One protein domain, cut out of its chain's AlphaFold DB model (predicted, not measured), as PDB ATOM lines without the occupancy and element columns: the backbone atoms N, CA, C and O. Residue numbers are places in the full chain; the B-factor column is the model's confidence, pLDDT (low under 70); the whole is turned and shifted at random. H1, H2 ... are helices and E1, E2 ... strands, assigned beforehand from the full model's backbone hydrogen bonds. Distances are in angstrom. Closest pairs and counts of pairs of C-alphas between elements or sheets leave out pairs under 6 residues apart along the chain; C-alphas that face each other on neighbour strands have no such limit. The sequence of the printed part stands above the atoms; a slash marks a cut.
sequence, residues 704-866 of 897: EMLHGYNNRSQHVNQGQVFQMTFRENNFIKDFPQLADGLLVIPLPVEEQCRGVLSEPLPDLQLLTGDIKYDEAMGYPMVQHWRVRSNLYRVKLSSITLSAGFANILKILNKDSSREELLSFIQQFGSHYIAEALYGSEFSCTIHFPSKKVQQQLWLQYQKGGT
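What this domain is: This is residues 704 to 866 of the 897 residues of the protein "MACPF domain-containing protein" of Hirundo rustica rustica (UniProt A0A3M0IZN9). A long, flat arch is made by two antiparallel strands, E5 and E6, which run side by side and both bend strongly partway along; the short strands E3 and E4 line one side of E5. One end of the arch leads to a small group of H1, H2 and the hairpin E1 and E2, while at the other end lie H3 and the long loop of residues 758 to 780. The printed part has 163 residues, with three named helices and six named strands in the order E1 E2 E3 E4 E5 H1 H2 E6 H3, of mixed class, helices and strands. It is extended, with a radius of gyration of the C-alphas of 23.9 A and spans of 69 by 43 by 19 A.

Where its parts are: E5, residues 781 to 796, is 41.0 A long, from C-alpha 781 at (-9.868, -14.416, 12.854) to C-alpha 796 at (11.813, -18.123, 47.493). E6, residues 835 to 848, is 37.0 A long. E3 is residues 742 to 746 and E4 residues 754 to 757. E1, residues 707 to 710, begins at (15.784, -26.324, 41.005), and E2 is residues 715 to 720. H1 is residues 803 to 811. H2, residues 818 to 828, measures 15.3 A. H3, residues 851 to 864, measures 19.6 A and ends at (-28.675, -11.493, 23.967).

How they stand to each other: The branched, twisted sheet has E6 on one side of E5, with N 785 and O 844 2.9 A apart, within hydrogen-bond range. On the other side of E5 are E3, with N 743 and O 795 at 2.8 A, and E4, with N 756 and O 786 at 2.8 A; E4 and E5 form a hairpin. E5 bends by 71 degrees at residue 790 and E6 by 69 degrees at residue 839. H3 stands up from this sheet at 46 degrees; its closest C-alphas to E5 are those of Lys 851 and Met 781, 5.9 A apart. In the hairpin of E1 and E2, N 710 and O 715 are 2.9 A apart. The closest C-alphas of E2 and H2, Gly 719 and Phe 828, are 4.7 A apart. H1 and H2 are near each other, with 6 pairs of C-alphas within 10 A. Every O i to N i+4 pair is within hydrogen-bond range in H2 and H3, and 4 of 5 in H1.

The domain as a whole: The C-alphas farthest apart, Asp 815 and Thr 866, are 73.1 A apart. The printed part has no cut. The links E2 to E3 and E4 to E5 are long. Residues 813 to 819 and 858 to 866 stand free. The mean pLDDT of the printed part is 84.3; residues 730, 732 to 735, 798, 814 and 864 to 866 are under 70.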
ATOM      1  N   GLU A 704       9.950 -26.810  41.660       90.69
ATOM      2  CA  GLU A 704      10.661 -26.131  40.571       90.69
ATOM      3  C   GLU A 704      11.397 -24.872  41.066       90.69
ATOM      4  O   GLU A 704      12.448 -24.514  40.535       90.69
ATOM      5  N   MET A 705      10.907 -24.246  42.148       90.06
ATOM      6  CA  MET A 705      11.578 -23.135  42.840       90.06
ATOM      7  C   MET A 705      12.933 -23.539  43.445       90.06
ATOM      8  O   MET A 705      13.823 -22.702  43.595       90.06
ATOM      9  N   LEU A 706      13.096 -24.817  43.803       88.94
ATOM     10  CA  LEU A 706      14.306 -25.367  44.428       88.94
ATOM     11  C   LEU A 706      15.364 -25.795  43.392       88.94
ATOM     12  O   LEU A 706      16.512 -26.086  43.748       88.94
ATOM     13  N   HIS A 707      14.980 -25.832  42.115       90.94
ATOM     14  CA  HIS A 707      15.784 -26.324  41.005       90.94
ATOM     15  C   HIS A 707      16.242 -25.197  40.064       90.94
ATOM     16  O   HIS A 707      15.814 -24.044  40.152       90.94
ATOM     17  N   GLY A 708      17.165 -25.525  39.158       89.75
ATOM     18  CA  GLY A 708      17.639 -24.598  38.136       89.75
ATOM     19  C   GLY A 708      16.642 -24.370  36.997       89.75
ATOM     20  O   GLY A 708      15.864 -25.249  36.617       89.75
ATOM     21  N   TYR A 709      16.730 -23.185  36.393       93.81
ATOM     22  CA  TYR A 709      16.023 -22.793  35.175       93.81
ATOM     23  C   TYR A 709      17.011 -22.460  34.050       93.81
ATOM     24  O   TYR A 709      17.948 -21.663  34.213       93.81
ATOM     25  N   ASN A 710      16.804 -23.042  32.871       93.88
ATOM     26  CA  ASN A 710      17.603 -22.752  31.685       93.88
ATOM     27  C   ASN A 710      16.860 -21.777  30.760       93.88
ATOM     28  O   ASN A 710      16.002 -22.172  29.983       93.88
ATOM     29  N   ASN A 711      17.247 -20.501  30.784       92.75
ATOM     30  CA  ASN A 711      16.630 -19.434  29.989       92.75
ATOM     31  C   ASN A 711      16.792 -19.623  28.463       92.75
ATOM     32  O   ASN A 711      16.088 -18.982  27.691       92.75
ATOM     33  N   ARG A 712      17.716 -20.484  28.000       91.56
ATOM     34  CA  ARG A 712      17.905 -20.759  26.565       91.56
ATOM     35  C   ARG A 712      16.993 -21.873  26.046       91.56
ATOM     36  O   ARG A 712      16.526 -21.767  24.919       91.56
ATOM     37  N   SER A 713      16.780 -22.936  26.823       89.19
ATOM     38  CA  SER A 713      15.858 -24.032  26.463       89.19
ATOM     39  C   SER A 713      14.461 -23.868  27.069       89.19
ATOM     40  O   SER A 713      13.570 -24.656  26.774       89.19
ATOM     41  N   GLN A 714      14.281 -22.882  27.947       91.31
ATOM     42  CA  GLN A 714      13.106 -22.660  28.795       91.31
ATOM     43  C   GLN A 714      12.739 -23.848  29.708       91.31
ATOM     44  O   GLN A 714      11.647 -23.875  30.266       91.31
ATOM     45  N   HIS A 715      13.653 -24.806  29.906       88.38
ATOM     46  CA  HIS A 715      13.426 -25.957  30.781       88.38
ATOM     47  C   HIS A 715      13.592 -25.582  32.263       88.38
ATOM     48  O   HIS A 715      14.563 -24.920  32.650       88.38
ATOM     49  N   VAL A 716      12.654 -26.060  33.082       88.88
ATOM     50  CA  VAL A 716      12.718 -26.086  34.553       88.88
ATOM     51  C   VAL A 716      13.447 -27.349  35.046       88.88
ATOM     52  O   VAL A 716      13.995 -28.111  34.243       88.88
ATOM     53  N   ASN A 717      13.480 -27.563  36.363       88.12
ATOM     54  CA  ASN A 717      13.994 -28.771  37.028       88.12
ATOM     55  C   ASN A 717      15.448 -29.140  36.669       88.12
ATOM     56  O   ASN A 717      15.867 -30.292  36.769       88.12
ATOM     57  N   GLN A 718      16.253 -28.143  36.286       87.06
ATOM     58  CA  GLN A 718      17.659 -28.310  35.918       87.06
ATOM     59  C   GLN A 718      18.520 -28.426  37.180       87.06
ATOM     60  O   GLN A 718      19.111 -27.442  37.619       87.06
ATOM     61  N   GLY A 719      18.543 -29.612  37.790       85.62
ATOM     62  CA  GLY A 719      19.358 -29.921  38.970       85.62
ATOM     63  C   GLY A 719      18.914 -29.198  40.251       85.62
ATOM     64  O   GLY A 719      18.341 -28.111  40.227       85.62
ATOM     65  N   GLN A 720      19.167 -29.808  41.411       87.44
ATOM     66  CA  GLN A 720      18.770 -29.222  42.695       87.44
ATOM     67  C   GLN A 720      19.756 -28.118  43.115       87.44
ATOM     68  O   GLN A 720      20.881 -28.408  43.534       87.44
ATOM     69  N   VAL A 721      19.334 -26.855  43.033       89.75
ATOM     70  CA  VAL A 721      20.142 -25.673  43.393       89.75
ATOM     71  C   VAL A 721      20.044 -25.381  44.891       89.75
ATOM     72  O   VAL A 721      21.058 -25.124  45.548       89.75
ATOM     73  N   PHE A 722      18.840 -25.481  45.451       89.44
ATOM     74  CA  PHE A 722      18.549 -25.207  46.857       89.44
ATOM     75  C   PHE A 722      18.196 -26.478  47.628       89.44
ATOM     76  O   PHE A 722      17.696 -27.454  47.071       89.44
ATOM     77  N   GLN A 723      18.502 -26.491  48.920       84.44
ATOM     78  CA  GLN A 723      18.215 -27.629  49.779       84.44
ATOM     79  C   GLN A 723      16.713 -27.700  50.064       84.44
ATOM     80  O   GLN A 723      16.124 -26.728  50.520       84.44
ATOM     81  N   MET A 724      16.119 -28.872  49.854       81.38
ATOM     82  CA  MET A 724      14.781 -29.181  50.350       81.38
ATOM     83  C   MET A 724      14.883 -29.723  51.782       81.38
ATOM     84  O   MET A 724      15.613 -30.688  52.026       81.38
ATOM     85  N   THR A 725      14.158 -29.115  52.716       77.31
ATOM     86  CA  THR A 725      13.920 -29.622  54.076       77.31
ATOM     87  C   THR A 725      12.497 -29.270  54.516       77.31
ATOM     88  O   THR A 725      11.869 -28.412  53.905       77.31
ATOM     89  N   PHE A 726      12.002 -29.957  55.548       81.44
ATOM     90  CA  PHE A 726      10.659 -29.799  56.125       81.44
ATOM     91  C   PHE A 726      10.755 -29.582  57.649       81.44
ATOM     92  O   PHE A 726      10.167 -30.314  58.447       81.44
ATOM     93  N   ARG A 727      11.618 -28.652  58.072       74.44
ATOM     94  CA  ARG A 727      11.867 -28.316  59.490       74.44
ATOM     95  C   ARG A 727      11.003 -27.157  59.971       74.44
ATOM     96  O   ARG A 727      10.802 -27.005  61.174       74.44
ATOM     97  N   GLU A 728      10.546 -26.327  59.046       70.69
ATOM     98  CA  GLU A 728       9.576 -25.270  59.265       70.69
ATOM     99  C   GLU A 728       8.175 -25.834  58.999       70.69
ATOM    100  O   GLU A 728       7.946 -26.545  58.018       70.69
ATOM    101  N   ASN A 729       7.205 -25.495  59.849       71.56
ATOM    102  CA  ASN A 729       5.811 -25.916  59.681       71.56
ATOM    103  C   ASN A 729       5.106 -25.038  58.626       71.56
ATOM    104  O   ASN A 729       4.095 -24.391  58.908       71.56
ATOM    105  N   ASN A 730       5.667 -24.995  57.415       69.00
ATOM    106  CA  ASN A 730       5.177 -24.222  56.279       69.00
ATOM    107  C   ASN A 730       3.998 -24.950  55.618       69.00
ATOM    108  O   ASN A 730       4.112 -25.528  54.540       69.00
ATOM    109  N   PHE A 731       2.853 -24.935  56.294       72.88
ATOM    110  CA  PHE A 731       1.591 -25.435  55.759       72.88
ATOM    111  C   PHE A 731       0.803 -24.305  55.099       72.88
ATOM    112  O   PHE A 731       0.735 -23.184  55.613       72.88
ATOM    113  N   ILE A 732       0.146 -24.622  53.987       68.19
ATOM    114  CA  ILE A 732      -0.927 -23.804  53.425       68.19
ATOM    115  C   ILE A 732      -2.196 -24.661  53.358       68.19
ATOM    116  O   ILE A 732      -2.126 -25.882  53.485       68.19
ATOM    117  N   LYS A 733      -3.368 -24.032  53.233       52.38
ATOM    118  CA  LYS A 733      -4.634 -24.774  53.207       52.38
ATOM    119  C   LYS A 733      -4.649 -25.792  52.069       52.38
ATOM    120  O   LYS A 733      -4.192 -25.480  50.975       52.38
ATOM    121  N   ASP A 734      -5.212 -26.959  52.366       58.38
ATOM    122  CA  ASP A 734      -5.576 -28.000  51.401       58.38
ATOM    123  C   ASP A 734      -4.385 -28.667  50.670       58.38
ATOM    124  O   ASP A 734      -4.587 -29.436  49.735       58.38
ATOM    125  N   PHE A 735      -3.145 -28.444  51.137       68.50
ATOM    126  CA  PHE A 735      -1.921 -29.065  50.610       68.50
ATOM    127  C   PHE A 735      -1.025 -29.666  51.720       68.50
ATOM    128  O   PHE A 735      -1.105 -29.233  52.875       68.50
ATOM    129  N   PRO A 736      -0.134 -30.627  51.387       73.50
ATOM    130  CA  PRO A 736       0.902 -31.140  52.294       73.50
ATOM    131  C   PRO A 736       1.903 -30.075  52.781       73.50
ATOM    132  O   PRO A 736       1.901 -28.929  52.325       73.50
ATOM    133  N   GLN A 737       2.802 -30.466  53.693       78.06
ATOM    134  CA  GLN A 737       3.877 -29.594  54.178       78.06
ATOM    135  C   GLN A 737       4.776 -29.135  53.019       78.06
ATOM    136  O   GLN A 737       5.290 -29.952  52.253       78.06
ATOM    137  N   LEU A 738       4.986 -27.824  52.910       82.44
ATOM    138  CA  LEU A 738       5.850 -27.225  51.896       82.44
ATOM    139  C   LEU A 738       7.298 -27.162  52.389       82.44
ATOM    140  O   LEU A 738       7.557 -27.116  53.591       82.44
ATOM    141  N   ALA A 739       8.245 -27.122  51.453       82.06
ATOM    142  CA  ALA A 739       9.659 -27.013  51.787       82.06
ATOM    143  C   ALA A 739      10.008 -25.681  52.489       82.06
ATOM    144  O   ALA A 739       9.438 -24.622  52.200       82.06
ATOM    145  N   ASP A 740      10.985 -25.745  53.393       84.25
ATOM    146  CA  ASP A 740      11.511 -24.613  54.164       84.25
ATOM    147  C   ASP A 740      11.898 -23.428  53.254       84.25
ATOM    148  O   ASP A 740      12.466 -23.606  52.173       84.25
ATOM    149  N   GLY A 741      11.607 -22.198  53.682       81.31
ATOM    150  CA  GLY A 741      11.913 -20.986  52.910       81.31
ATOM    151  C   GLY A 741      11.051 -20.719  51.658       81.31
ATOM    152  O   GLY A 741      11.305 -19.728  50.965       81.31
ATOM    153  N   LEU A 742      10.027 -21.528  51.352       87.06
ATOM    154  CA  LEU A 742       9.031 -21.206  50.316       87.06
ATOM    155  C   LEU A 742       7.883 -20.358  50.890       87.06
ATOM    156  O   LEU A 742       7.019 -20.843  51.614       87.06
ATOM    157  N   LEU A 743       7.837 -19.074  50.520       88.06
ATOM    158  CA  LEU A 743       6.749 -18.163  50.876       88.06
ATOM    159  C   LEU A 743       5.660 -18.190  49.796       88.06
ATOM    160  O   LEU A 743       5.802 -17.575  48.735       88.06
ATOM    161  N   VAL A 744       4.554 -18.871  50.085       89.38
ATOM    162  CA  VAL A 744       3.396 -18.985  49.188       89.38
ATOM    163  C   VAL A 744       2.304 -17.994  49.591       89.38
ATOM    164  O   VAL A 744       1.911 -17.922  50.752       89.38
ATOM    165  N   ILE A 745       1.815 -17.209  48.627       88.50
ATOM    166  CA  ILE A 745       0.815 -16.155  48.842       88.50
ATOM    167  C   ILE A 745      -0.350 -16.369  47.859       88.50
ATOM    168  O   ILE A 745      -0.145 -16.181  46.657       88.50
ATOM    169  N   PRO A 746      -1.569 -16.732  48.305       85.50
ATOM    170  CA  PRO A 746      -2.724 -16.814  47.412       85.50
ATOM    171  C   PRO A 746      -3.052 -15.434  46.830       85.50
ATOM    172  O   PRO A 746      -2.955 -14.416  47.523       85.50
ATOM    173  N   LEU A 747      -3.437 -15.382  45.553       85.69
ATOM    174  CA  LEU A 747      -3.872 -14.130  44.926       85.69
ATOM    175  C   LEU A 747      -5.241 -13.679  45.463       85.69
ATOM    176  O   LEU A 747      -6.051 -14.524  45.859       85.69
ATOM    177  N   PRO A 748      -5.515 -12.360  45.472       81.81
ATOM    178  CA  PRO A 748      -6.773 -11.815  45.967       81.81
ATOM    179  C   PRO A 748      -7.941 -12.184  45.038       81.81
ATOM    180  O   PRO A 748      -7.751 -12.484  43.857       81.81
ATOM    181  N   VAL A 749      -9.156 -12.182  45.588       79.31
ATOM    182  CA  VAL A 749     -10.349 -12.789  44.969       79.31
ATOM    183  C   VAL A 749     -10.761 -12.161  43.632       79.31
ATOM    184  O   VAL A 749     -11.434 -12.810  42.844       79.31
ATOM    185  N   GLU A 750     -10.319 -10.940  43.332       79.44
ATOM    186  CA  GLU A 750     -10.578 -10.231  42.073       79.44
ATOM    187  C   GLU A 750      -9.773 -10.773  40.870       79.44
ATOM    188  O   GLU A 750     -10.110 -10.484  39.714       79.44
ATOM    189  N   GLU A 751      -8.716 -11.548  41.140       77.69
ATOM    190  CA  GLU A 751      -7.906 -12.273  40.147       77.69
ATOM    191  C   GLU A 751      -8.167 -13.793  40.166       77.69
ATOM    192  O   GLU A 751      -7.803 -14.493  39.221       77.69
ATOM    193  N   GLN A 752      -8.825 -14.316  41.208       75.56
ATOM    194  CA  GLN A 752      -9.236 -15.722  41.288       75.56
ATOM    195  C   GLN A 752     -10.468 -15.988  40.408       75.56
ATOM    196  O   GLN A 752     -11.396 -15.186  40.350       75.56
ATOM    197  N   CYS A 753     -10.486 -17.136  39.726       81.44
ATOM    198  CA  CYS A 753     -11.517 -17.523  38.750       81.44
ATOM    199  C   CYS A 753     -11.765 -16.470  37.639       81.44
ATOM    200  O   CYS A 753     -12.847 -16.385  37.053       81.44
ATOM    201  N   ARG A 754     -10.763 -15.631  37.336       77.44
ATOM    202  CA  ARG A 754     -10.910 -14.492  36.428       77.44
ATOM    203  C   ARG A 754     -10.807 -14.933  34.968       77.44
ATOM    204  O   ARG A 754      -9.757 -15.387  34.513       77.44
ATOM    205  N   GLY A 755     -11.888 -14.735  34.216       85.06
ATOM    206  CA  GLY A 755     -11.914 -14.868  32.760       85.06
ATOM    207  C   GLY A 755     -11.480 -13.585  32.042       85.06
ATOM    208  O   GLY A 755     -11.967 -12.498  32.350       85.06
ATOM    209  N   VAL A 756     -10.601 -13.718  31.049       83.69
ATOM    210  CA  VAL A 756     -10.174 -12.648  30.138       83.69
ATOM    211  C   VAL A 756     -10.352 -13.122  28.696       83.69
ATOM    212  O   VAL A 756      -9.724 -14.087  28.261       83.69
ATOM    213  N   LEU A 757     -11.208 -12.425  27.950       89.75
ATOM    214  CA  LEU A 757     -11.330 -12.560  26.500       89.75
ATOM    215  C   LEU A 757     -10.404 -11.530  25.838       89.75
ATOM    216  O   LEU A 757     -10.440 -10.351  26.186       89.75
ATOM    217  N   SER A 758      -9.559 -11.978  24.913       91.50
ATOM    218  CA  SER A 758      -8.678 -11.102  24.125       91.50
ATOM    219  C   SER A 758      -9.425 -10.398  22.984       91.50
ATOM    220  O   SER A 758     -10.543 -10.773  22.632       91.50
ATOM    221  N   GLU A 759      -8.809  -9.378  22.387       92.06
ATOM    222  CA  GLU A 759      -9.296  -8.774  21.140       92.06
ATOM    223  C   GLU A 759      -9.165  -9.761  19.960       92.06
ATOM    224  O   GLU A 759      -8.208 -10.539  19.923       92.06
ATOM    225  N   PRO A 760     -10.082  -9.740  18.973       91.62
ATOM    226  CA  PRO A 760     -10.005 -10.604  17.797       91.62
ATOM    227  C   PRO A 760      -8.856 -10.183  16.868       91.62
ATOM    228  O   PRO A 760      -8.779  -9.034  16.417       91.62
ATOM    229  N   LEU A 761      -7.985 -11.134  16.542       93.12
ATOM    230  CA  LEU A 761      -6.811 -10.960  15.679       93.12
ATOM    231  C   LEU A 761      -6.943 -11.833  14.422       93.12
ATOM    232  O   LEU A 761      -7.639 -12.842  14.476       93.12
ATOM    233  N   PRO A 762      -6.299 -11.498  13.288       91.31
ATOM    234  CA  PRO A 762      -6.243 -12.410  12.148       91.31
ATOM    235  C   PRO A 762      -5.505 -13.703  12.515       91.31
ATOM    236  O   PRO A 762      -4.496 -13.656  13.221       91.31
ATOM    237  N   ASP A 763      -5.985 -14.842  12.015       90.56
ATOM    238  CA  ASP A 763      -5.317 -16.131  12.218       90.56
ATOM    239  C   ASP A 763      -4.001 -16.170  11.428       90.56
ATOM    240  O   ASP A 763      -3.992 -16.239  10.200       90.56
ATOM    241  N   LEU A 764      -2.871 -16.083  12.134       88.25
ATOM    242  CA  LEU A 764      -1.553 -16.049  11.503       88.25
ATOM    243  C   LEU A 764      -1.121 -17.412  10.946       88.25
ATOM    244  O   LEU A 764      -0.302 -17.430  10.031       88.25
ATOM    245  N   GLN A 765      -1.664 -18.527  11.447       85.19
ATOM    246  CA  GLN A 765      -1.328 -19.861  10.942       85.19
ATOM    247  C   GLN A 765      -1.982 -20.073   9.572       85.19
ATOM    248  O   GLN A 765      -1.297 -20.407   8.602       85.19
ATOM    249  N   LEU A 766      -3.270 -19.730   9.454       82.00
ATOM    250  CA  LEU A 766      -4.022 -19.755   8.188       82.00
ATOM    251  C   LEU A 766      -3.559 -18.697   7.161       82.00
ATOM    252  O   LEU A 766      -3.988 -18.718   6.005       82.00
ATOM    253  N   LEU A 767      -2.666 -17.785   7.563       83.81
ATOM    254  CA  LEU A 767      -1.996 -16.806   6.699       83.81
ATOM    255  C   LEU A 767      -0.534 -17.171   6.377       83.81
ATOM    256  O   LEU A 767       0.169 -16.380   5.747       83.81
ATOM    257  N   THR A 768      -0.079 -18.373   6.750       85.19
ATOM    258  CA  THR A 768       1.211 -18.931   6.318       85.19
ATOM    259  C   THR A 768       1.018 -20.114   5.369       85.19
ATOM    260  O   THR A 768       0.280 -21.047   5.663       85.19
ATOM    261  N   GLY A 769       1.700 -20.087   4.219       84.19
ATOM    262  CA  GLY A 769       1.608 -21.137   3.201       84.19
ATOM    263  C   GLY A 769       0.560 -20.851   2.121       84.19
ATOM    264  O   GLY A 769       0.562 -19.784   1.511       84.19
ATOM    265  N   ASP A 770      -0.302 -21.829   1.848       80.06
ATOM    266  CA  ASP A 770      -1.177 -21.882   0.669       80.06
ATOM    267  C   ASP A 770      -2.532 -21.176   0.919       80.06
ATOM    268  O   ASP A 770      -3.599 -21.799   0.949       80.06
ATOM    269  N   ILE A 771      -2.469 -19.858   1.153       80.69
ATOM    270  CA  ILE A 771      -3.567 -19.012   1.659       80.69
ATOM    271  C   ILE A 771      -4.824 -19.076   0.770       80.69
ATOM    272  O   ILE A 771      -4.802 -18.660  -0.390       80.69
ATOM    273  N   LYS A 772      -5.953 -19.526   1.341       78.75
ATOM    274  CA  LYS A 772      -7.273 -19.596   0.681       78.75
ATOM    275  C   LYS A 772      -8.378 -19.102   1.625       78.75
ATOM    276  O   LYS A 772      -8.817 -19.836   2.503       78.75
ATOM    277  N   TYR A 773      -8.843 -17.871   1.417       81.69
ATOM    278  CA  TYR A 773     -10.010 -17.276   2.085       81.69
ATOM    279  C   TYR A 773     -10.881 -16.530   1.058       81.69
ATOM    280  O   TYR A 773     -10.424 -16.228  -0.044       81.69
ATOM    281  N   ASP A 774     -12.136 -16.238   1.406       82.94
ATOM    282  CA  ASP A 774     -13.037 -15.429   0.573       82.94
ATOM    283  C   ASP A 774     -12.741 -13.931   0.765       82.94
ATOM    284  O   ASP A 774     -12.892 -13.391   1.862       82.94
ATOM    285  N   GLU A 775     -12.344 -13.239  -0.306       85.19
ATOM    286  CA  GLU A 775     -12.047 -11.800  -0.303       85.19
ATOM    287  C   GLU A 775     -13.228 -10.948   0.200       85.19
ATOM    288  O   GLU A 775     -13.015  -9.954   0.898       85.19
ATOM    289  N   ALA A 776     -14.475 -11.356  -0.071       82.62
ATOM    290  CA  ALA A 776     -15.678 -10.644   0.371       82.62
ATOM    291  C   ALA A 776     -15.993 -10.843   1.869       82.62
ATOM    292  O   ALA A 776     -16.723 -10.040   2.467       82.62
ATOM    293  N   MET A 777     -15.442 -11.893   2.480       79.44
ATOM    294  CA  MET A 777     -15.482 -12.139   3.925       79.44
ATOM    295  C   MET A 777     -14.284 -11.498   4.643       79.44
ATOM    296  O   MET A 777     -14.427 -11.004   5.767       79.44
ATOM    297  N   GLY A 778     -13.124 -11.466   3.983       85.31
ATOM    298  CA  GLY A 778     -11.840 -11.061   4.550       85.31
ATOM    299  C   GLY A 778     -11.140 -12.200   5.300       85.31
ATOM    300  O   GLY A 778     -11.577 -13.347   5.270       85.31
ATOM    301  N   TYR A 779     -10.034 -11.878   5.975       89.69
ATOM    302  CA  TYR A 779      -9.218 -12.876   6.672       89.69
ATOM    303  C   TYR A 779      -9.988 -13.620   7.788       89.69
ATOM    304  O   TYR A 779     -10.777 -12.980   8.505       89.69
ATOM    305  N   PRO A 780      -9.698 -14.922   8.001       88.19
ATOM    306  CA  PRO A 780     -10.063 -15.643   9.219       88.19
ATOM    307  C   PRO A 780      -9.524 -14.935  10.466       88.19
ATOM    308  O   PRO A 780      -8.480 -14.277  10.413       88.19
ATOM    309  N   MET A 781     -10.231 -15.059  11.588       89.62
ATOM    310  CA  MET A 781      -9.868 -14.416  12.854       89.62
ATOM    311  C   MET A 781      -9.828 -15.439  13.986       89.62
ATOM    312  O   MET A 781     -10.658 -16.337  14.030       89.62
ATOM    313  N   VAL A 782      -8.938 -15.238  14.947       92.12
ATOM    314  CA  VAL A 782      -8.873 -15.972  16.212       92.12
ATOM    315  C   VAL A 782      -9.119 -15.037  17.384       92.12
ATOM    316  O   VAL A 782      -8.674 -13.884  17.393       92.12
ATOM    317  N   GLN A 783      -9.802 -15.542  18.405       89.12
ATOM    318  CA  GLN A 783      -9.993 -14.846  19.670       89.12
ATOM    319  C   GLN A 783      -9.712 -15.820  20.816       89.12
ATOM    320  O   GLN A 783     -10.354 -16.860  20.937       89.12
ATOM    321  N   HIS A 784      -8.721 -15.498  21.644       88.88
ATOM    322  CA  HIS A 784      -8.312 -16.349  22.760       88.88
ATOM    323  C   HIS A 784      -9.126 -15.976  24.002       88.88
ATOM    324  O   HIS A 784      -9.166 -14.798  24.381       88.88
ATOM    325  N   TRP A 785      -9.726 -16.964  24.656       87.88
ATOM    326  CA  TRP A 785     -10.339 -16.837  25.974       87.88
ATOM    327  C   TRP A 785      -9.489 -17.604  26.985       87.88
ATOM    328  O   TRP A 785      -9.184 -18.775  26.783       87.88
ATOM    329  N   ARG A 786      -9.081 -16.941  28.068       84.25
ATOM    330  CA  ARG A 786      -8.273 -17.529  29.140       84.25
ATOM    331  C   ARG A 786      -8.962 -17.311  30.481       84.25
ATOM    332  O   ARG A 786      -9.317 -16.179  30.804       84.25
ATOM    333  N   VAL A 787      -9.126 -18.369  31.266       85.38
ATOM    334  CA  VAL A 787      -9.609 -18.325  32.653       85.38
ATOM    335  C   VAL A 787      -8.477 -18.780  33.566       85.38
ATOM    336  O   VAL A 787      -7.787 -19.750  33.260       85.38
ATOM    337  N   ARG A 788      -8.273 -18.072  34.678       83.19
ATOM    338  CA  ARG A 788      -7.288 -18.441  35.701       83.19
ATOM    339  C   ARG A 788      -7.953 -18.623  37.055       83.19
ATOM    340  O   ARG A 788      -8.723 -17.768  37.483       83.19
ATOM    341  N   SER A 789      -7.637 -19.715  37.733       82.19
ATOM    342  CA  SER A 789      -8.154 -20.071  39.054       82.19
ATOM    343  C   SER A 789      -7.057 -20.706  39.909       82.19
ATOM    344  O   SER A 789      -5.964 -20.996  39.426       82.19
ATOM    345  N   ASN A 790      -7.337 -20.882  41.202       82.06
ATOM    346  CA  ASN A 790      -6.420 -21.502  42.162       82.06
ATOM    347  C   ASN A 790      -5.014 -20.856  42.175       82.06
ATOM    348  O   ASN A 790      -3.997 -21.545  42.183       82.06
ATOM    349  N   LEU A 791      -4.951 -19.522  42.069       85.38
ATOM    350  CA  LEU A 791      -3.709 -18.790  41.821       85.38
ATOM    351  C   LEU A 791      -2.895 -18.550  43.101       85.38
ATOM    352  O   LEU A 791      -3.371 -17.891  44.032       85.38
ATOM    353  N   TYR A 792      -1.626 -18.962  43.081       90.00
ATOM    354  CA  TYR A 792      -0.653 -18.764  44.157       90.00
ATOM    355  C   TYR A 792       0.631 -18.111  43.640       90.00
ATOM    356  O   TYR A 792       1.289 -18.603  42.723       90.00
ATOM    357  N   ARG A 793       1.033 -17.011  44.272       93.88
ATOM    358  CA  ARG A 793       2.325 -16.357  44.060       93.88
ATOM    359  C   ARG A 793       3.346 -16.961  45.016       93.88
ATOM    360  O   ARG A 793       3.316 -16.673  46.212       93.88
ATOM    361  N   VAL A 794       4.249 -17.775  44.487       92.56
ATOM    362  CA  VAL A 794       5.314 -18.426  45.259       92.56
ATOM    363  C   VAL A 794       6.586 -17.593  45.156       92.56
ATOM    364  O   VAL A 794       6.972 -17.156  44.071       92.56
ATOM    365  N   LYS A 795       7.238 -17.348  46.292       92.88
ATOM    366  CA  LYS A 795       8.492 -16.598  46.414       92.88
ATOM    367  C   LYS A 795       9.491 -17.411  47.223       92.88
ATOM    368  O   LYS A 795       9.154 -17.923  48.286       92.88
ATOM    369  N   LEU A 796      10.732 -17.468  46.763       90.25
ATOM    370  CA  LEU A 796      11.813 -18.123  47.493       90.25
ATOM    371  C   LEU A 796      12.459 -17.130  48.474       90.25
ATOM    372  O   LEU A 796      12.871 -16.035  48.085       90.25
ATOM    373  N   SER A 797      12.527 -17.499  49.755       81.56
ATOM    374  CA  SER A 797      12.882 -16.608  50.863       81.56
ATOM    375  C   SER A 797      13.885 -17.258  51.823       81.56
ATOM    376  O   SER A 797      13.515 -18.027  52.700       81.56
ATOM    377  N   SER A 798      15.162 -16.867  51.719       67.19
ATOM    378  CA  SER A 798      16.226 -17.205  52.687       67.19
ATOM    379  C   SER A 798      16.551 -18.706  52.866       67.19
ATOM    380  O   SER A 798      16.932 -19.133  53.955       67.19
ATOM    381  N   ILE A 799      16.469 -19.493  51.792       77.38
ATOM    382  CA  ILE A 799      16.797 -20.928  51.788       77.38
ATOM    383  C   ILE A 799      18.318 -21.206  51.708       77.38
ATOM    384  O   ILE A 799      19.101 -20.358  51.265       77.38
ATOM    385  N   THR A 800      18.756 -22.409  52.096       84.06
ATOM    386  CA  THR A 800      20.146 -22.878  51.931       84.06
ATOM    387  C   THR A 800      20.411 -23.474  50.542       84.06
ATOM    388  O   THR A 800      19.519 -24.004  49.883       84.06
ATOM    389  N   LEU A 801      21.665 -23.415  50.076       87.81
ATOM    390  CA  LEU A 801      22.104 -24.111  48.855       87.81
ATOM    391  C   LEU A 801      22.123 -25.632  49.067       87.81
ATOM    392  O   LEU A 801      22.474 -26.099  50.152       87.81
ATOM    393  N   SER A 802      21.816 -26.405  48.021       88.69
ATOM    394  CA  SER A 802      21.867 -27.871  48.087       88.69
ATOM    395  C   SER A 802      23.299 -28.368  48.317       88.69
ATOM    396  O   SER A 802      24.273 -27.752  47.874       88.69
ATOM    397  N   ALA A 803      23.453 -29.513  48.990       82.06
ATOM    398  CA  ALA A 803      24.773 -30.079  49.265       82.06
ATOM    399  C   ALA A 803      25.534 -30.449  47.974       82.06
ATOM    400  O   ALA A 803      26.750 -30.266  47.910       82.06
ATOM    401  N   GLY A 804      24.830 -30.921  46.937       83.69
ATOM    402  CA  GLY A 804      25.419 -31.228  45.630       83.69
ATOM    403  C   GLY A 804      25.935 -29.974  44.923       83.69
ATOM    404  O   GLY A 804      27.117 -29.897  44.583       83.69
ATOM    405  N   PHE A 805      25.080 -28.956  44.797       88.06
ATOM    406  CA  PHE A 805      25.419 -27.671  44.179       88.06
ATOM    407  C   PHE A 805      26.566 -26.970  44.922       88.06
ATOM    408  O   PHE A 805      27.564 -26.574  44.317       88.06
ATOM    409  N   ALA A 806      26.491 -26.910  46.254       86.69
ATOM    410  CA  ALA A 806      27.527 -26.323  47.100       86.69
ATOM    411  C   ALA A 806      28.851 -27.109  47.094       86.69
ATOM    412  O   ALA A 806      29.883 -26.540  47.442       86.69
ATOM    413  N   ASN A 807      28.860 -28.394  46.726       85.00
ATOM    414  CA  ASN A 807      30.098 -29.159  46.554       85.00
ATOM    415  C   ASN A 807      30.724 -28.923  45.176       85.00
ATOM    416  O   ASN A 807      31.930 -28.697  45.102       85.00
ATOM    417  N   ILE A 808      29.927 -28.871  44.108       85.38
ATOM    418  CA  ILE A 808      30.427 -28.565  42.759       85.38
ATOM    419  C   ILE A 808      30.955 -27.120  42.689       85.38
ATOM    420  O   ILE A 808      32.036 -26.894  42.150       85.38
ATOM    421  N   LEU A 809      30.311 -26.166  43.374       84.94
ATOM    422  CA  LEU A 809      30.821 -24.796  43.555       84.94
ATOM    423  C   LEU A 809      32.130 -24.678  44.366       84.94
ATOM    424  O   LEU A 809      32.739 -23.613  44.350       84.94
ATOM    425  N   LYS A 810      32.573 -25.721  45.085       83.25
ATOM    426  CA  LYS A 810      33.910 -25.757  45.725       83.25
ATOM    427  C   LYS A 810      34.981 -26.338  44.802       83.25
ATOM    428  O   LYS A 810      36.162 -26.099  45.034       83.25
ATOM    429  N   ILE A 811      34.572 -27.132  43.810       82.44
ATOM    430  CA  ILE A 811      35.450 -27.723  42.793       82.44
ATOM    431  C   ILE A 811      35.720 -26.684  41.699       82.44
ATOM    432  O   ILE A 811      36.876 -26.472  41.337       82.44
ATOM    433  N   LEU A 812      34.676 -25.976  41.254       81.75
ATOM    434  CA  LEU A 812      34.775 -24.845  40.333       81.75
ATOM    435  C   LEU A 812      35.565 -23.693  40.971       81.75
ATOM    436  O   LEU A 812      35.109 -23.059  41.922       81.75
ATOM    437  N   ASN A 813      36.755 -23.418  40.439       77.69
ATOM    438  CA  ASN A 813      37.684 -22.410  40.959       77.69
ATOM    439  C   ASN A 813      38.190 -21.484  39.839       77.69
ATOM    440  O   ASN A 813      37.772 -21.589  38.689       77.69
ATOM    441  N   LYS A 814      39.102 -20.557  40.167       69.62
ATOM    442  CA  LYS A 814      39.688 -19.599  39.204       69.62
ATOM    443  C   LYS A 814      40.366 -20.269  37.997       69.62
ATOM    444  O   LYS A 814      40.466 -19.636  36.953       69.62
ATOM    445  N   ASP A 815      40.809 -21.514  38.161       75.88
ATOM    446  CA  ASP A 815      41.536 -22.297  37.156       75.88
ATOM    447  C   ASP A 815      40.629 -23.253  36.349       75.88
ATOM    448  O   ASP A 815      41.120 -23.965  35.474       75.88
ATOM    449  N   SER A 816      39.316 -23.286  36.626       81.31
ATOM    450  CA  SER A 816      38.368 -24.182  35.946       81.31
ATOM    451  C   SER A 816      38.215 -23.871  34.460       81.31
ATOM    452  O   SER A 816      38.127 -22.711  34.041       81.31
ATOM    453  N   SER A 817      38.135 -24.923  33.645       86.69
ATOM    454  CA  SER A 817      38.016 -24.786  32.197       86.69
ATOM    455  C   SER A 817      36.648 -24.247  31.760       86.69
ATOM    456  O   SER A 817      35.629 -24.359  32.446       86.69
ATOM    457  N   ARG A 818      36.594 -23.708  30.534       88.62
ATOM    458  CA  ARG A 818      35.325 -23.308  29.904       88.62
ATOM    459  C   ARG A 818      34.361 -24.493  29.750       88.62
ATOM    460  O   ARG A 818      33.157 -24.283  29.705       88.62
ATOM    461  N   GLU A 819      34.877 -25.713  29.643       88.00
ATOM    462  CA  GLU A 819      34.076 -26.917  29.409       88.00
ATOM    463  C   GLU A 819      33.439 -27.429  30.710       88.00
ATOM    464  O   GLU A 819      32.259 -27.773  30.690       88.00
ATOM    465  N   GLU A 820      34.128 -27.322  31.854       85.94
ATOM    466  CA  GLU A 820      33.527 -27.492  33.194       85.94
ATOM    467  C   GLU A 820      32.401 -26.482  33.463       85.94
ATOM    468  O   GLU A 820      31.352 -26.831  34.002       85.94
ATOM    469  N   LEU A 821      32.590 -25.219  33.068       87.06
ATOM    470  CA  LEU A 821      31.559 -24.188  33.234       87.06
ATOM    471  C   LEU A 821      30.348 -24.420  32.318       87.06
ATOM    472  O   LEU A 821      29.220 -24.108  32.698       87.06
ATOM    473  N   LEU A 822      30.555 -24.986  31.125       88.50
ATOM    474  CA  LEU A 822      29.468 -25.347  30.213       88.50
ATOM    475  C   LEU A 822      28.699 -26.584  30.694       88.50
ATOM    476  O   LEU A 822      27.470 -26.563  30.647       88.50
ATOM    477  N   SER A 823      29.377 -27.619  31.204       87.38
ATOM    478  CA  SER A 823      28.698 -28.792  31.773       87.38
ATOM    479  C   SER A 823      27.944 -28.450  33.063       87.38
ATOM    480  O   SER A 823      26.818 -28.908  33.241       87.38
ATOM    481  N   PHE A 824      28.479 -27.554  33.899       89.88
ATOM    482  CA  PHE A 824      27.760 -27.001  35.052       89.88
ATOM    483  C   PHE A 824      26.462 -26.284  34.648       89.88
ATOM    484  O   PHE A 824      25.412 -26.559  35.226       89.88
ATOM    485  N   ILE A 825      26.499 -25.422  33.622       89.44
ATOM    486  CA  ILE A 825      25.302 -24.726  33.103       89.44
ATOM    487  C   ILE A 825      24.317 -25.702  32.435       89.44
ATOM    488  O   ILE A 825      23.105 -25.486  32.460       89.44
ATOM    489  N   GLN A 826      24.808 -26.796  31.852       87.88
ATOM    490  CA  GLN A 826      23.960 -27.857  31.305       87.88
ATOM    491  C   GLN A 826      23.293 -28.705  32.407       87.88
ATOM    492  O   GLN A 826      22.200 -29.212  32.184       87.88
ATOM    493  N   GLN A 827      23.915 -28.836  33.584       86.81
ATOM    494  CA  GLN A 827      23.396 -29.622  34.710       86.81
ATOM    495  C   GLN A 827      22.480 -28.818  35.650       86.81
ATOM    496  O   GLN A 827      21.462 -29.342  36.097       86.81
ATOM    497  N   PHE A 828      22.836 -27.565  35.958       89.56
ATOM    498  CA  PHE A 828      22.124 -26.702  36.917       89.56
ATOM    499  C   PHE A 828      21.367 -25.533  36.266       89.56
ATOM    500  O   PHE A 828      20.887 -24.620  36.941       89.56
ATOM    501  N   GLY A 829      21.280 -25.523  34.936       92.31
ATOM    502  CA  GLY A 829      20.681 -24.429  34.188       92.31
ATOM    503  C   GLY A 829      21.484 -23.128  34.288       92.31
ATOM    504  O   GLY A 829      22.706 -23.103  34.413       92.31
ATOM    505  N   SER A 830      20.777 -22.007  34.172       91.75
ATOM    506  CA  SER A 830      21.367 -20.671  33.981       91.75
ATOM    507  C   SER A 830      20.972 -19.648  35.048       91.75
ATOM    508  O   SER A 830      21.658 -18.648  35.235       91.75
ATOM    509  N   HIS A 831      19.834 -19.885  35.694       93.88
ATOM    510  CA  HIS A 831      19.163 -19.030  36.665       93.88
ATOM    511  C   HIS A 831      18.457 -19.946  37.677       93.88
ATOM    512  O   HIS A 831      18.352 -21.150  37.454       93.88
ATOM    513  N   TYR A 832      17.918 -19.378  38.749       92.62
ATOM    514  CA  TYR A 832      16.944 -20.039  39.620       92.62
ATOM    515  C   TYR A 832      15.648 -19.223  39.636       92.62
ATOM    516  O   TYR A 832      15.660 -18.027  39.323       92.62
ATOM    517  N   ILE A 833      14.530 -19.850  39.997       94.00
ATOM    518  CA  ILE A 833      13.231 -19.174  40.040       94.00
ATOM    519  C   ILE A 833      13.083 -18.478  41.400       94.00
ATOM    520  O   ILE A 833      12.945 -19.124  42.433       94.00
ATOM    521  N   ALA A 834      13.153 -17.144  41.420       92.38
ATOM    522  CA  ALA A 834      13.010 -16.357  42.652       92.38
ATOM    523  C   ALA A 834      11.539 -16.072  43.014       92.38
ATOM    524  O   ALA A 834      11.184 -15.965  44.189       92.38
ATOM    525  N   GLU A 835      10.682 -15.948  42.000       94.12
ATOM    526  CA  GLU A 835       9.243 -15.727  42.119       94.12
ATOM    527  C   GLU A 835       8.524 -16.383  40.934       94.12
ATOM    528  O   GLU A 835       8.979 -16.257  39.797       94.12
ATOM    529  N   ALA A 836       7.394 -17.037  41.199       93.88
ATOM    530  CA  ALA A 836       6.528 -17.644  40.194       93.88
ATOM    531  C   ALA A 836       5.041 -17.447  40.530       93.88
ATOM    532  O   ALA A 836       4.668 -17.153  41.669       93.88
ATOM    533  N   LEU A 837       4.193 -17.631  39.517       92.56
ATOM    534  CA  LEU A 837       2.741 -17.696  39.647       92.56
ATOM    535  C   LEU A 837       2.292 -19.106  39.255       92.56
ATOM    536  O   LEU A 837       2.366 -19.462  38.082       92.56
ATOM    537  N   TYR A 838       1.835 -19.873  40.237       89.38
ATOM    538  CA  TYR A 838       1.223 -21.187  40.058       89.38
ATOM    539  C   TYR A 838      -0.302 -21.070  40.085       89.38
ATOM    540  O   TYR A 838      -0.853 -20.072  40.554       89.38
ATOM    541  N   GLY A 839      -0.974 -22.112  39.604       87.00
ATOM    542  CA  GLY A 839      -2.422 -22.272  39.658       87.00
ATOM    543  C   GLY A 839      -2.956 -22.985  38.426       87.00
ATOM    544  O   GLY A 839      -2.191 -23.491  37.605       87.00
ATOM    545  N   SER A 840      -4.275 -23.011  38.291       83.00
ATOM    546  CA  SER A 840      -4.960 -23.636  37.165       83.00
ATOM    547  C   SER A 840      -5.275 -22.589  36.097       83.00
ATOM    548  O   SER A 840      -5.934 -21.581  36.359       83.00
ATOM    549  N   GLU A 841      -4.822 -22.827  34.870       84.06
ATOM    550  CA  GLU A 841      -5.158 -22.002  33.713       84.06
ATOM    551  C   GLU A 841      -5.893 -22.849  32.674       84.06
ATOM    552  O   GLU A 841      -5.411 -23.906  32.277       84.06
ATOM    553  N   PHE A 842      -7.047 -22.366  32.219       84.31
ATOM    554  CA  PHE A 842      -7.750 -22.906  31.060       84.31
ATOM    555  C   PHE A 842      -7.687 -21.878  29.930       84.31
ATOM    556  O   PHE A 842      -7.990 -20.701  30.145       84.31
ATOM    557  N   SER A 843      -7.294 -22.300  28.730       83.38
ATOM    558  CA  SER A 843      -7.194 -21.430  27.557       83.38
ATOM    559  C   SER A 843      -7.826 -22.079  26.333       83.38
ATOM    560  O   SER A 843      -7.411 -23.159  25.930       83.38
ATOM    561  N   CYS A 844      -8.780 -21.378  25.730       86.94
ATOM    562  CA  CYS A 844      -9.545 -21.791  24.560       86.94
ATOM    563  C   CYS A 844      -9.290 -20.811  23.404       86.94
ATOM    564  O   CYS A 844      -9.322 -19.589  23.595       86.94
ATOM    565  N   THR A 845      -9.082 -21.327  22.194       88.50
ATOM    566  CA  THR A 845      -8.960 -20.546  20.954       88.50
ATOM    567  C   THR A 845     -10.246 -20.644  20.145       88.50
ATOM    568  O   THR A 845     -10.618 -21.709  19.672       88.50
ATOM    569  N   ILE A 846     -10.951 -19.523  19.981       88.06
ATOM    570  CA  ILE A 846     -12.171 -19.464  19.170       88.06
ATOM    571  C   ILE A 846     -11.783 -19.009  17.761       88.06
ATOM    572  O   ILE A 846     -11.390 -17.853  17.568       88.06
ATOM    573  N   HIS A 847     -11.884 -19.915  16.788       89.44
ATOM    574  CA  HIS A 847     -11.606 -19.638  15.379       89.44
ATOM    575  C   HIS A 847     -12.893 -19.183  14.674       89.44
ATOM    576  O   HIS A 847     -13.917 -19.860  14.692       89.44
ATOM    577  N   PHE A 848     -12.847 -18.012  14.041       89.12
ATOM    578  CA  PHE A 848     -13.948 -17.423  13.284       89.12
ATOM    579  C   PHE A 848     -13.601 -17.390  11.789       89.12
ATOM    580  O   PHE A 848     -12.534 -16.889  11.422       89.12
ATOM    581  N   PRO A 849     -14.522 -17.794  10.892       86.00
ATOM    582  CA  PRO A 849     -14.256 -17.821   9.454       86.00
ATOM    583  C   PRO A 849     -14.036 -16.424   8.858       86.00
ATOM    584  O   PRO A 849     -13.450 -16.303   7.787       86.00
ATOM    585  N   SER A 850     -14.494 -15.358   9.529       87.50
ATOM    586  CA  SER A 850     -14.168 -13.982   9.153       87.50
ATOM    587  C   SER A 850     -14.400 -12.966  10.269       87.50
ATOM    588  O   SER A 850     -15.218 -13.162  11.175       87.50
ATOM    589  N   LYS A 851     -13.753 -11.803  10.135       88.38
ATOM    590  CA  LYS A 851     -13.994 -10.628  10.991       88.38
ATOM    591  C   LYS A 851     -15.448 -10.160  10.990       88.38
ATOM    592  O   LYS A 851     -15.945  -9.714  12.019       88.38
ATOM    593  N   LYS A 852     -16.140 -10.266   9.854       87.56
ATOM    594  CA  LYS A 852     -17.546  -9.860   9.734       87.56
ATOM    595  C   LYS A 852     -18.458 -10.772  10.558       87.56
ATOM    596  O   LYS A 852     -19.315 -10.266  11.278       87.56
ATOM    597  N   VAL A 853     -18.222 -12.086  10.509       88.12
ATOM    598  CA  VAL A 853     -18.944 -13.074  11.328       88.12
ATOM    599  C   VAL A 853     -18.652 -12.860  12.814       88.12
ATOM    600  O   VAL A 853     -19.595 -12.751  13.593       88.12
ATOM    601  N   GLN A 854     -17.381 -12.686  13.202       89.50
ATOM    602  CA  GLN A 854     -16.997 -12.388  14.590       89.50
ATOM    603  C   GLN A 854     -17.721 -11.140  15.128       89.50
ATOM    604  O   GLN A 854     -18.328 -11.191  16.196       89.50
ATOM    605  N   GLN A 855     -17.745 -10.044  14.362       88.75
ATOM    606  CA  GLN A 855     -18.420  -8.807  14.767       88.75
ATOM    607  C   GLN A 855     -19.945  -8.960  14.852       88.75
ATOM    608  O   GLN A 855     -20.564  -8.395  15.753       88.75
ATOM    609  N   GLN A 856     -20.562  -9.722  13.943       86.62
ATOM    610  CA  GLN A 856     -22.000  -9.998  13.985       86.62
ATOM    611  C   GLN A 856     -22.373 -10.853  15.202       86.62
ATOM    612  O   GLN A 856     -23.293 -10.479  15.928       86.62
ATOM    613  N   LEU A 857     -21.626 -11.928  15.472       86.75
ATOM    614  CA  LEU A 857     -21.824 -12.786  16.644       86.75
ATOM    615  C   LEU A 857     -21.586 -12.025  17.952       86.75
ATOM    616  O   LEU A 857     -22.393 -12.138  18.869       86.75
ATOM    617  N   TRP A 858     -20.552 -11.184  18.030       88.69
ATOM    618  CA  TRP A 858     -20.279 -10.361  19.213       88.69
ATOM    619  C   TRP A 858     -21.386  -9.330  19.478       88.69
ATOM    620  O   TRP A 858     -21.862  -9.202  20.605       88.69
ATOM    621  N   LEU A 859     -21.875  -8.638  18.441       86.69
ATOM    622  CA  LEU A 859     -22.996  -7.695  18.566       86.69
ATOM    623  C   LEU A 859     -24.341  -8.394  18.833       86.69
ATOM    624  O   LEU A 859     -25.231  -7.791  19.435       86.69
ATOM    625  N   GLN A 860     -24.511  -9.644  18.395       82.25
ATOM    626  CA  GLN A 860     -25.661 -10.480  18.740       82.25
ATOM    627  C   GLN A 860     -25.577 -10.946  20.198       82.25
ATOM    628  O   GLN A 860     -26.554 -10.805  20.926       82.25
ATOM    629  N   TYR A 861     -24.406 -11.398  20.653       80.62
ATOM    630  CA  TYR A 861     -24.140 -11.755  22.046       80.62
ATOM    631  C   TYR A 861     -24.358 -10.564  22.989       80.62
ATOM    632  O   TYR A 861     -25.043 -10.709  23.993       80.62
ATOM    633  N   GLN A 862     -23.897  -9.358  22.640       79.19
ATOM    634  CA  GLN A 862     -24.165  -8.150  23.435       79.19
ATOM    635  C   GLN A 862     -25.660  -7.788  23.524       79.19
ATOM    636  O   GLN A 862     -26.074  -7.183  24.509       79.19
ATOM    637  N   LYS A 863     -26.480  -8.167  22.532       76.31
ATOM    638  CA  LYS A 863     -27.945  -7.976  22.555       76.31
ATOM    639  C   LYS A 863     -28.686  -9.108  23.277       76.31
ATOM    640  O   LYS A 863     -29.696  -8.846  23.919       76.31
ATOM    641  N   GLY A 864     -28.187 -10.342  23.194       50.59
ATOM    642  CA  GLY A 864     -28.675 -11.493  23.967       50.59
ATOM    643  C   GLY A 864     -28.210 -11.487  25.427       50.59
ATOM    644  O   GLY A 864     -28.852 -12.072  26.288       50.59
ATOM    645  N   GLY A 865     -27.147 -10.752  25.761       46.88
ATOM    646  CA  GLY A 865     -26.617 -10.646  27.125       46.88
ATOM    647  C   GLY A 865     -27.603 -10.059  28.142       46.88
ATOM    648  O   GLY A 865     -27.451 -10.293  29.337       46.88
ATOM    649  N   THR A 866     -28.637  -9.345  27.682       48.81
ATOM    650  CA  THR A 866     -29.768  -8.892  28.510       48.81
ATOM    651  C   THR A 866     -30.946  -9.876  28.552       48.81
ATOM    652  O   THR A 866     -31.836  -9.698  29.379       48.81
TER     653      THR A 866